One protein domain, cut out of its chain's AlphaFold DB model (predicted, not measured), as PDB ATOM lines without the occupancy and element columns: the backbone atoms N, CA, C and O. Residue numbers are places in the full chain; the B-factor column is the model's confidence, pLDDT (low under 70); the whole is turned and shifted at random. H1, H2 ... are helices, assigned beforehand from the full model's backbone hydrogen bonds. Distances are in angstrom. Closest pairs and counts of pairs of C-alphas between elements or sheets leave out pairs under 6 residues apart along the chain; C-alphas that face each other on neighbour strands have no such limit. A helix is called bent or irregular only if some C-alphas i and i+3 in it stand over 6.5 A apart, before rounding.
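AT A GLANCE: This is residues 99 to 175 of the 268 residues of the protein "Tom37 domain-containing protein" of Tremella mesenterica (strain ATCC 24925 / CBS 8224 / DSM 1558 / NBRC 9311 / NRRL Y-6157 / RJB 2259-6 / UBC 559-6) (UniProt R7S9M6). One long helix, H1, reaches out as an arm, and its last turns meet a helical hairpin of H2 and H3, which folds back so that H3 crosses the end of H1. Residues 99 to 114 of H1 stick out free of the body, and a tail without a named element follows H3. The printed part has 77 residues with three named helices, in the order H1, H2, H3, and no named strand; the class is all helix. The whole is loose, with a radius of gyration of the C-alphas of 15.6 A, and elongated, spanning 51 by 30 by 19 A.

IN THESE COORDINATES: H1, residues 99 to 126, is 38.7 A long from C-alpha 99 at (70.635, 128.506, 61.127) to C-alpha 126 at (84.578, 107.463, 90.522). It has a kink of 28 degrees near residue 112. H2, residues 128 to 141, measures 18.7 A and is only just irregular, with C-alphas 133 and 136 6.7 A apart. H3, residues 147 to 165, measures 27.4 A and ends with C-alpha 165 at (90.439, 118.546, 86.965); it is only just irregular, with C-alphas 149 and 152 7.0 A apart.

HOW THE PARTS SIT: H1 touches H2 with residues 123 to 125 alone, about perpendicular at 80 degrees; the closest C-alphas, of Tyr 125 and Tyr 131, are 5.2 A apart. H1 touches H3 with residues 118 to 126 alone, at a steep tilt of 61 degrees, opposite ways; the closest C-alphas, of Tyr 125 and Arg 156, are 6.1 A apart. H2 and H3 form a hairpin and touch at a steep tilt of 42 degrees, opposite ways, the closest C-alphas being those of Thr 140 and Thr 148, 5.2 A apart. The O i to N i+4 pairs within hydrogen-bond range are 22 of 24 in H1, 8 of 10 in H2 and 13 of 15 in H3.

THE WHOLE: The C-alphas farthest apart, of Glu 100 and Phe 145, are 51.1 A apart. The printed part has no cut, and both links are tight. Mean pLDDT of the printed part is 90.4, with residues 173 to 175 under 70.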
ATOM      1  N   LYS A  99      69.311 128.129  60.594       88.94
ATOM      2  CA  LYS A  99      70.635 128.506  61.127       88.94
ATOM      3  C   LYS A  99      70.600 128.646  62.656       88.94
ATOM      4  O   LYS A  99      71.537 128.223  63.326       88.94
ATOM      5  N   GLU A 100      69.503 129.168  63.195       93.56
ATOM      6  CA  GLU A 100      69.287 129.364  64.630       93.56
ATOM      7  C   GLU A 100      69.149 128.026  65.361       93.56
ATOM      8  O   GLU A 100      69.829 127.802  66.358       93.56
ATOM      9  N   GLN A 101      68.335 127.106  64.830       94.81
ATOM     10  CA  GLN A 101      68.148 125.771  65.412       94.81
ATOM     11  C   GLN A 101      69.441 124.959  65.403       94.81
ATOM     12  O   GLN A 101      69.745 124.246  66.356       94.81
ATOM     13  N   TRP A 102      70.219 125.076  64.327       88.81
ATOM     14  CA  TRP A 102      71.518 124.426  64.233       88.81
ATOM     15  C   TRP A 102      72.498 124.968  65.283       88.81
ATOM     16  O   TRP A 102      73.144 124.188  65.982       88.81
ATOM     17  N   ALA A 103      72.567 126.295  65.442       90.00
ATOM     18  CA  ALA A 103      73.408 126.923  66.458       90.00
ATOM     19  C   ALA A 103      72.984 126.514  67.879       90.00
ATOM     20  O   ALA A 103      73.833 126.194  68.709       90.00
ATOM     21  N   GLU A 104      71.679 126.455  68.150       95.81
ATOM     22  CA  GLU A 104      71.156 125.970  69.427       95.81
ATOM     23  C   GLU A 104      71.516 124.493  69.667       95.81
ATOM     24  O   GLU A 104      72.001 124.134  70.741       95.81
ATOM     25  N   GLY A 105      71.361 123.637  68.653       90.75
ATOM     26  CA  GLY A 105      71.759 122.230  68.721       90.75
ATOM     27  C   GLY A 105      73.251 122.053  69.016       90.75
ATOM     28  O   GLY A 105      73.624 121.190  69.813       90.75
ATOM     29  N   LEU A 106      74.102 122.905  68.438       88.69
ATOM     30  CA  LEU A 106      75.536 122.936  68.725       88.69
ATOM     31  C   LEU A 106      75.808 123.297  70.194       88.69
ATOM     32  O   LEU A 106      76.603 122.621  70.847       88.69
ATOM     33  N   ILE A 107      75.130 124.320  70.723       94.25
ATOM     34  CA  ILE A 107      75.257 124.733  72.130       94.25
ATOM     35  C   ILE A 107      74.872 123.577  73.058       94.25
ATOM     36  O   ILE A 107      75.623 123.246  73.977       94.25
ATOM     37  N   TRP A 108      73.738 122.922  72.795       95.19
ATOM     38  CA  TRP A 108      73.301 121.773  73.586       95.19
ATOM     39  C   TRP A 108      74.271 120.602  73.500       95.19
ATOM     40  O   TRP A 108      74.564 119.984  74.522       95.19
ATOM     41  N   LYS A 109      74.810 120.316  72.313       89.81
ATOM     42  CA  LYS A 109      75.821 119.271  72.134       89.81
ATOM     43  C   LYS A 109      77.048 119.531  73.009       89.81
ATOM     44  O   LYS A 109      77.427 118.658  73.785       89.81
ATOM     45  N   VAL A 110      77.617 120.738  72.938       91.12
ATOM     46  CA  VAL A 110      78.781 121.126  73.755       91.12
ATOM     47  C   VAL A 110      78.452 121.025  75.244       91.12
ATOM     48  O   VAL A 110      79.220 120.447  76.011       91.12
ATOM     49  N   TYR A 111      77.277 121.503  75.658       94.56
ATOM     50  CA  TYR A 111      76.840 121.414  77.050       94.56
ATOM     51  C   TYR A 111      76.746 119.962  77.553       94.56
ATOM     52  O   TYR A 111      77.191 119.657  78.664       94.56
ATOM     53  N   ILE A 112      76.191 119.055  76.741       93.69
ATOM     54  CA  ILE A 112      76.094 117.626  77.063       93.69
ATOM     55  C   ILE A 112      77.498 117.014  77.191       93.69
ATOM     56  O   ILE A 112      77.779 116.369  78.205       93.69
ATOM     57  N   ASP A 113      78.377 117.264  76.215       88.50
ATOM     58  CA  ASP A 113      79.734 116.701  76.144       88.50
ATOM     59  C   ASP A 113      80.656 117.191  77.279       88.50
ATOM     60  O   ASP A 113      81.541 116.459  77.750       88.50
ATOM     61  N   GLU A 114      80.465 118.432  77.736       89.50
ATOM     62  CA  GLU A 114      81.263 119.028  78.810       89.50
ATOM     63  C   GLU A 114      80.707 118.728  80.203       89.50
ATOM     64  O   GLU A 114      81.469 118.377  81.100       89.50
ATOM     65  N   ARG A 115      79.393 118.864  80.424       92.81
ATOM     66  CA  ARG A 115      78.814 118.807  81.779       92.81
ATOM     67  C   ARG A 115      78.196 117.457  82.101       92.81
ATOM     68  O   ARG A 115      78.484 116.878  83.149       92.81
ATOM     69  N   LEU A 116      77.343 116.943  81.217       95.06
ATOM     70  CA  LEU A 116      76.609 115.706  81.495       95.06
ATOM     71  C   LEU A 116      77.513 114.482  81.390       95.06
ATOM     72  O   LEU A 116      77.417 113.580  82.223       95.06
ATOM     73  N   THR A 117      78.425 114.461  80.418       93.19
ATOM     74  CA  THR A 117      79.393 113.368  80.283       93.19
ATOM     75  C   THR A 117      80.277 113.233  81.523       93.19
ATOM     76  O   THR A 117      80.534 112.111  81.956       93.19
ATOM     77  N   ASP A 118      80.685 114.338  82.151       94.06
ATOM     78  CA  ASP A 118      81.497 114.288  83.372       94.06
ATOM     79  C   ASP A 118      80.704 113.791  84.583       94.06
ATOM     80  O   ASP A 118      81.219 112.990  85.365       94.06
ATOM     81  N   LEU A 119      79.420 114.139  84.688       95.62
ATOM     82  CA  LEU A 119      78.547 113.577  85.718       95.62
ATOM     83  C   LEU A 119      78.346 112.060  85.540       95.62
ATOM     84  O   LEU A 119      78.437 111.296  86.505       95.62
ATOM     85  N   ILE A 120      78.125 111.599  84.307       94.94
ATOM     86  CA  ILE A 120      77.990 110.167  84.002       94.94
ATOM     87  C   ILE A 120      79.304 109.441  84.310       94.94
ATOM     88  O   ILE A 120      79.307 108.438  85.025       94.94
ATOM     89  N   ASN A 121      80.437 109.974  83.855       93.88
ATOM     90  CA  ASN A 121      81.747 109.389  84.129       93.88
ATOM     91  C   ASN A 121      82.039 109.321  85.630       93.88
ATOM     92  O   ASN A 121      82.582 108.322  86.101       93.88
ATOM     93  N   HIS A 122      81.652 110.345  86.390       94.75
ATOM     94  CA  HIS A 122      81.760 110.342  87.842       94.75
ATOM     95  C   HIS A 122      80.975 109.175  88.456       94.75
ATOM     96  O   HIS A 122      81.548 108.346  89.166       94.75
ATOM     97  N   THR A 123      79.689 109.051  88.118       94.44
ATOM     98  CA  THR A 123      78.843 107.976  88.658       94.44
ATOM     99  C   THR A 123      79.339 106.576  88.297       94.44
ATOM    100  O   THR A 123      79.217 105.668  89.118       94.44
ATOM    101  N   LEU A 124      79.924 106.387  87.111       93.94
ATOM    102  CA  LEU A 124      80.387 105.080  86.633       93.94
ATOM    103  C   LEU A 124      81.799 104.704  87.114       93.94
ATOM    104  O   LEU A 124      82.027 103.552  87.481       93.94
ATOM    105  N   TYR A 125      82.749 105.644  87.096       93.75
ATOM    106  CA  TYR A 125      84.174 105.359  87.327       93.75
ATOM    107  C   TYR A 125      84.706 105.840  88.679       93.75
ATOM    108  O   TYR A 125      85.658 105.242  89.197       93.75
ATOM    109  N   SER A 126      84.135 106.913  89.235       93.75
ATOM    110  CA  SER A 126      84.578 107.463  90.522       93.75
ATOM    111  C   SER A 126      83.959 106.712  91.696       93.75
ATOM    112  O   SER A 126      84.636 106.496  92.696       93.75
ATOM    113  N   LEU A 127      82.690 106.307  91.596       93.00
ATOM    114  CA  LEU A 127      82.014 105.582  92.670       93.00
ATOM    115  C   LEU A 127      82.433 104.106  92.663       93.00
ATOM    116  O   LEU A 127      82.039 103.337  91.783       93.00
ATOM    117  N   SER A 128      83.193 103.701  93.686       90.69
ATOM    118  CA  SER A 128      83.680 102.327  93.876       90.69
ATOM    119  C   SER A 128      82.609 101.229  93.701       90.69
ATOM    120  O   SER A 128      82.856 100.295  92.926       90.69
ATOM    121  N   PRO A 129      81.393 101.317  94.296       91.69
ATOM    122  CA  PRO A 129      80.385 100.266  94.126       91.69
ATOM    123  C   PRO A 129      79.884 100.137  92.683       91.69
ATOM    124  O   PRO A 129      79.598  99.030  92.235       91.69
ATOM    125  N   ASN A 130      79.805 101.233  91.925       93.00
ATOM    126  CA  ASN A 130      79.360 101.182  90.532       93.00
ATOM    127  C   ASN A 130      80.461 100.637  89.624       93.00
ATOM    128  O   ASN A 130      80.202  99.783  88.773       93.00
ATOM    129  N   TYR A 131      81.703 101.075  89.837       93.44
ATOM    130  CA  TYR A 131      82.826 100.607  89.037       93.44
ATOM    131  C   TYR A 131      83.059  99.101  89.219       93.44
ATOM    132  O   TYR A 131      83.124  98.366  88.235       93.44
ATOM    133  N   SER A 132      83.136  98.633  90.468       93.12
ATOM    134  CA  SER A 132      83.429  97.229  90.795       93.12
ATOM    135  C   SER A 132      82.310  96.261  90.395       93.12
ATOM    136  O   SER A 132      82.608  95.164  89.919       93.12
ATOM    137  N   ASN A 133      81.039  96.659  90.534       94.06
ATOM    138  CA  ASN A 133      79.902  95.775  90.253       94.06
ATOM    139  C   ASN A 133      79.414  95.836  88.796       94.06
ATOM    140  O   ASN A 133      78.916  94.830  88.290       94.06
ATOM    141  N   LEU A 134      79.530  96.985  88.119       93.88
ATOM    142  CA  LEU A 134      78.951  97.188  86.781       93.88
ATOM    143  C   LEU A 134      80.018  97.312  85.694       93.88
ATOM    144  O   LEU A 134      80.049  96.515  84.756       93.88
ATOM    145  N   VAL A 135      80.898  98.310  85.815       93.62
ATOM    146  CA  VAL A 135      81.810  98.701  84.728       93.62
ATOM    147  C   VAL A 135      82.944  97.698  84.564       93.62
ATOM    148  O   VAL A 135      83.193  97.225  83.454       93.62
ATOM    149  N   TYR A 136      83.613  97.339  85.659       94.12
ATOM    150  CA  TYR A 136      84.760  96.440  85.631       94.12
ATOM    151  C   TYR A 136      84.391  95.061  85.059       94.12
ATOM    152  O   TYR A 136      85.008  94.669  84.068       94.12
ATOM    153  N   PRO A 137      83.339  94.360  85.540       94.44
ATOM    154  CA  PRO A 137      82.954  93.068  84.978       94.44
ATOM    155  C   PRO A 137      82.547  93.151  83.503       94.44
ATOM    156  O   PRO A 137      82.819  92.224  82.740       94.44
ATOM    157  N   ALA A 138      81.901  94.243  83.081       92.00
ATOM    158  CA  ALA A 138      81.528  94.445  81.683       92.00
ATOM    159  C   ALA A 138      82.756  94.618  80.777       92.00
ATOM    160  O   ALA A 138      82.828  93.998  79.714       92.00
ATOM    161  N   GLN A 139      83.748  95.394  81.221       90.06
ATOM    162  CA  GLN A 139      84.994  95.603  80.484       90.06
ATOM    163  C   GLN A 139      85.853  94.335  80.424       90.06
ATOM    164  O   GLN A 139      86.425  94.031  79.379       90.06
ATOM    165  N   THR A 140      85.929  93.563  81.511       92.50
ATOM    166  CA  THR A 140      86.772  92.360  81.567       92.50
ATOM    167  C   THR A 140      86.217  91.188  80.766       92.50
ATOM    168  O   THR A 140      86.996  90.360  80.303       92.50
ATOM    169  N   ARG A 141      84.892  91.099  80.579       91.25
ATOM    170  CA  ARG A 141      84.241  89.986  79.857       91.25
ATOM    171  C   ARG A 141      84.706  89.840  78.411       91.25
ATOM    172  O   ARG A 141      84.734  88.724  77.904       91.25
ATOM    173  N   SER A 142      85.033  90.946  77.748       85.25
ATOM    174  CA  SER A 142      85.479  90.936  76.353       85.25
ATOM    175  C   SER A 142      87.000  90.897  76.207       85.25
ATOM    176  O   SER A 142      87.488  90.808  75.090       85.25
ATOM    177  N   LEU A 143      87.772  90.964  77.292       87.38
ATOM    178  CA  LEU A 143      89.226  91.102  77.228       87.38
ATOM    179  C   LEU A 143      89.947  89.756  77.408       87.38
ATOM    180  O   LEU A 143      89.659  89.046  78.374       87.38
ATOM    181  N   PRO A 144      90.921  89.405  76.543       90.25
ATOM    182  CA  PRO A 144      91.763  88.234  76.755       90.25
ATOM    183  C   PRO A 144      92.778  88.468  77.883       90.25
ATOM    184  O   PRO A 144      93.200  89.593  78.156       90.25
ATOM    185  N   PHE A 145      93.247  87.389  78.509       90.38
ATOM    186  CA  PHE A 145      94.416  87.444  79.388       90.38
ATOM    187  C   PHE A 145      95.672  87.809  78.567       90.38
ATOM    188  O   PHE A 145      95.874  87.200  77.513       90.38
ATOM    189  N   PRO A 146      96.539  88.748  79.011       91.00
ATOM    190  CA  PRO A 146      96.584  89.423  80.320       91.00
ATOM    191  C   PRO A 146      95.924  90.819  80.362       91.00
ATOM    192  O   PRO A 146      96.074  91.546  81.346       91.00
ATOM    193  N   GLU A 147      95.220  91.230  79.309       88.94
ATOM    194  CA  GLU A 147      94.665  92.587  79.168       88.94
ATOM    195  C   GLU A 147      93.624  92.935  80.229       88.94
ATOM    196  O   GLU A 147      93.495  94.095  80.625       88.94
ATOM    197  N   THR A 148      92.956  91.913  80.756       91.81
ATOM    198  CA  THR A 148      91.991  92.000  81.853       91.81
ATOM    199  C   THR A 148      92.523  92.768  83.072       91.81
ATOM    200  O   THR A 148      91.744  93.439  83.739       91.81
ATOM    201  N   TYR A 149      93.832  92.709  83.355       90.75
ATOM    202  CA  TYR A 149      94.415  93.332  84.551       90.75
ATOM    203  C   TYR A 149      94.690  94.828  84.395       90.75
ATOM    204  O   TYR A 149      94.506  95.581  85.346       90.75
ATOM    205  N   TYR A 150      95.140  95.271  83.219       90.12
ATOM    206  CA  TYR A 150      95.648  96.636  83.046       90.12
ATOM    207  C   TYR A 150      94.733  97.532  82.208       90.12
ATOM    208  O   TYR A 150      94.736  98.748  82.400       90.12
ATOM    209  N   ALA A 151      93.939  96.979  81.283       87.50
ATOM    210  CA  ALA A 151      93.113  97.799  80.399       87.50
ATOM    211  C   ALA A 151      91.981  98.531  81.152       87.50
ATOM    212  O   ALA A 151      91.886  99.752  80.989       87.50
ATOM    213  N   PRO A 152      91.195  97.885  82.042       91.31
ATOM    214  CA  PRO A 152      90.182  98.590  82.834       91.31
ATOM    215  C   PRO A 152      90.779  99.674  83.739       91.31
ATOM    216  O   PRO A 152      90.218 100.762  83.860       91.31
ATOM    217  N   GLN A 153      91.948  99.403  84.333       91.31
ATOM    218  CA  GLN A 153      92.663 100.364  85.180       91.31
ATOM    219  C   GLN A 153      93.111 101.591  84.382       91.31
ATOM    220  O   GLN A 153      92.970 102.721  84.846       91.31
ATOM    221  N   ARG A 154      93.600 101.383  83.155       88.94
ATOM    222  CA  ARG A 154      94.001 102.469  82.258       88.94
ATOM    223  C   ARG A 154      92.818 103.320  81.801       88.94
ATOM    224  O   ARG A 154      92.935 104.537  81.736       88.94
ATOM    225  N   VAL A 155      91.677 102.704  81.495       89.75
ATOM    226  CA  VAL A 155      90.457 103.461  81.167       89.75
ATOM    227  C   VAL A 155      90.006 104.277  82.381       89.75
ATOM    228  O   VAL A 155      89.756 105.477  82.259       89.75
ATOM    229  N   ARG A 156      89.998 103.671  83.577       92.50
ATOM    230  CA  ARG A 156      89.663 104.374  84.825       92.50
ATOM    231  C   ARG A 156      90.614 105.543  85.099       92.50
ATOM    232  O   ARG A 156      90.143 106.593  85.520       92.50
ATOM    233  N   SER A 157      91.916 105.411  84.826       91.44
ATOM    234  CA  SER A 157      92.882 106.495  85.052       91.44
ATOM    235  C   SER A 157      92.698 107.687  84.103       91.44
ATOM    236  O   SER A 157      92.878 108.828  84.529       91.44
ATOM    237  N   ILE A 158      92.263 107.456  82.858       91.06
ATOM    238  CA  ILE A 158      91.911 108.531  81.913       91.06
ATOM    239  C   ILE A 158      90.721 109.342  82.446       91.06
ATOM    240  O   ILE A 158      90.784 110.573  82.495       91.06
ATOM    241  N   HIS A 159      89.658 108.668  82.896       92.94
ATOM    242  CA  HIS A 159      88.510 109.353  83.497       92.94
ATOM    243  C   HIS A 159      88.875 110.018  84.829       92.94
ATOM    244  O   HIS A 159      88.419 111.131  85.080       92.94
ATOM    245  N   LYS A 160      89.742 109.400  85.643       93.94
ATOM    246  CA  LYS A 160      90.266 109.989  86.885       93.94
ATOM    247  C   LYS A 160      90.920 111.342  86.631       93.94
ATOM    248  O   LYS A 160      90.527 112.310  87.269       93.94
ATOM    249  N   ALA A 161      91.837 111.434  85.666       93.12
ATOM    250  CA  ALA A 161      92.523 112.690  85.352       93.12
ATOM    251  C   ALA A 161      91.543 113.815  84.965       93.12
ATOM    252  O   ALA A 161      91.638 114.928  85.483       93.12
ATOM    253  N   ARG A 162      90.553 113.517  84.109       92.94
ATOM    254  CA  ARG A 162      89.529 114.496  83.707       92.94
ATOM    255  C   ARG A 162      88.630 114.906  84.880       92.94
ATOM    256  O   ARG A 162      88.407 116.091  85.094       92.94
ATOM    257  N   LEU A 163      88.146 113.950  85.669       94.06
ATOM    258  CA  LEU A 163      87.250 114.223  86.797       94.06
ATOM    259  C   LEU A 163      87.951 114.927  87.963       94.06
ATOM    260  O   LEU A 163      87.311 115.709  88.660       94.06
ATOM    261  N   GLN A 164      89.245 114.675  88.173       94.12
ATOM    262  CA  GLN A 164      90.058 115.408  89.147       94.12
ATOM    263  C   GLN A 164      90.192 116.879  88.754       94.12
ATOM    264  O   GLN A 164      90.027 117.743  89.608       94.12
ATOM    265  N   HIS A 165      90.403 117.170  87.467       93.69
ATOM    266  CA  HIS A 165      90.439 118.546  86.965       93.69
ATOM    267  C   HIS A 165      89.113 119.293  87.203       93.69
ATOM    268  O   HIS A 165      89.120 120.470  87.543       93.69
ATOM    269  N   VAL A 166      87.973 118.607  87.076       94.81
ATOM    270  CA  VAL A 166      86.638 119.184  87.351       94.81
ATOM    271  C   VAL A 166      86.295 119.169  88.855       94.81
ATOM    272  O   VAL A 166      85.283 119.728  89.268       94.81
ATOM    273  N   GLY A 167      87.123 118.542  89.697       93.62
ATOM    274  CA  GLY A 167      86.870 118.401  91.135       93.62
ATOM    275  C   GLY A 167      85.739 117.426  91.480       93.62
ATOM    276  O   GLY A 167      85.234 117.449  92.597       93.62
ATOM    277  N   LEU A 168      85.325 116.573  90.537       93.69
ATOM    278  CA  LEU A 168      84.282 115.567  90.753       93.69
ATOM    279  C   LEU A 168      84.842 114.227  91.239       93.69
ATOM    280  O   LEU A 168      84.091 113.401  91.746       93.69
ATOM    281  N   TRP A 169      86.136 113.955  91.078       93.75
ATOM    282  CA  TRP A 169      86.702 112.685  91.536       93.75
ATOM    283  C   TRP A 169      86.638 112.553  93.064       93.75
ATOM    284  O   TRP A 169      87.065 113.447  93.785       93.75
ATOM    285  N   GLY A 170      86.137 111.420  93.555       85.69
ATOM    286  CA  GLY A 170      86.030 111.123  94.988       85.69
ATOM    287  C   GLY A 170      84.802 111.714  95.691       85.69
ATOM    288  O   GLY A 170      84.571 111.409  96.855       85.69
ATOM    289  N   LEU A 171      83.967 112.507  95.009       87.81
ATOM    290  CA  LEU A 171      82.711 112.989  95.595       87.81
ATOM    291  C   LEU A 171      81.685 111.847  95.745       87.81
ATOM    292  O   LEU A 171      81.559 110.989  94.880       87.81
ATOM    293  N   GLY A 172      80.931 111.814  96.847       79.19
ATOM    294  CA  GLY A 172      79.774 110.917  97.018       79.19
ATOM    295  C   GLY A 172      80.069 109.418  97.199       79.19
ATOM    296  O   GLY A 172      79.141 108.644  97.432       79.19
ATOM    297  N   GLY A 173      81.331 108.991  97.133       60.12
ATOM    298  CA  GLY A 173      81.751 107.620  97.408       60.12
ATOM    299  C   GLY A 173      82.237 107.498  98.844       60.12
ATOM    300  O   GLY A 173      83.398 107.768  99.112       60.12
ATOM    301  N   GLY A 174      81.346 107.129  99.766       52.69
ATOM    302  CA  GLY A 174      81.709 106.886 101.161       52.69
ATOM    303  C   GLY A 174      82.867 105.893 101.267       52.69
ATOM    304  O   GLY A 174      82.730 104.739 100.863       52.69
ATOM    305  N   GLY A 175      83.984 106.370 101.810       47.56
ATOM    306  CA  GLY A 175      85.198 105.602 102.031       47.56
ATOM    307  C   GLY A 175      86.380 106.259 101.341       47.56
ATOM    308  O   GLY A 175      86.646 105.996 100.172       47.56
TER     309      GLY A 175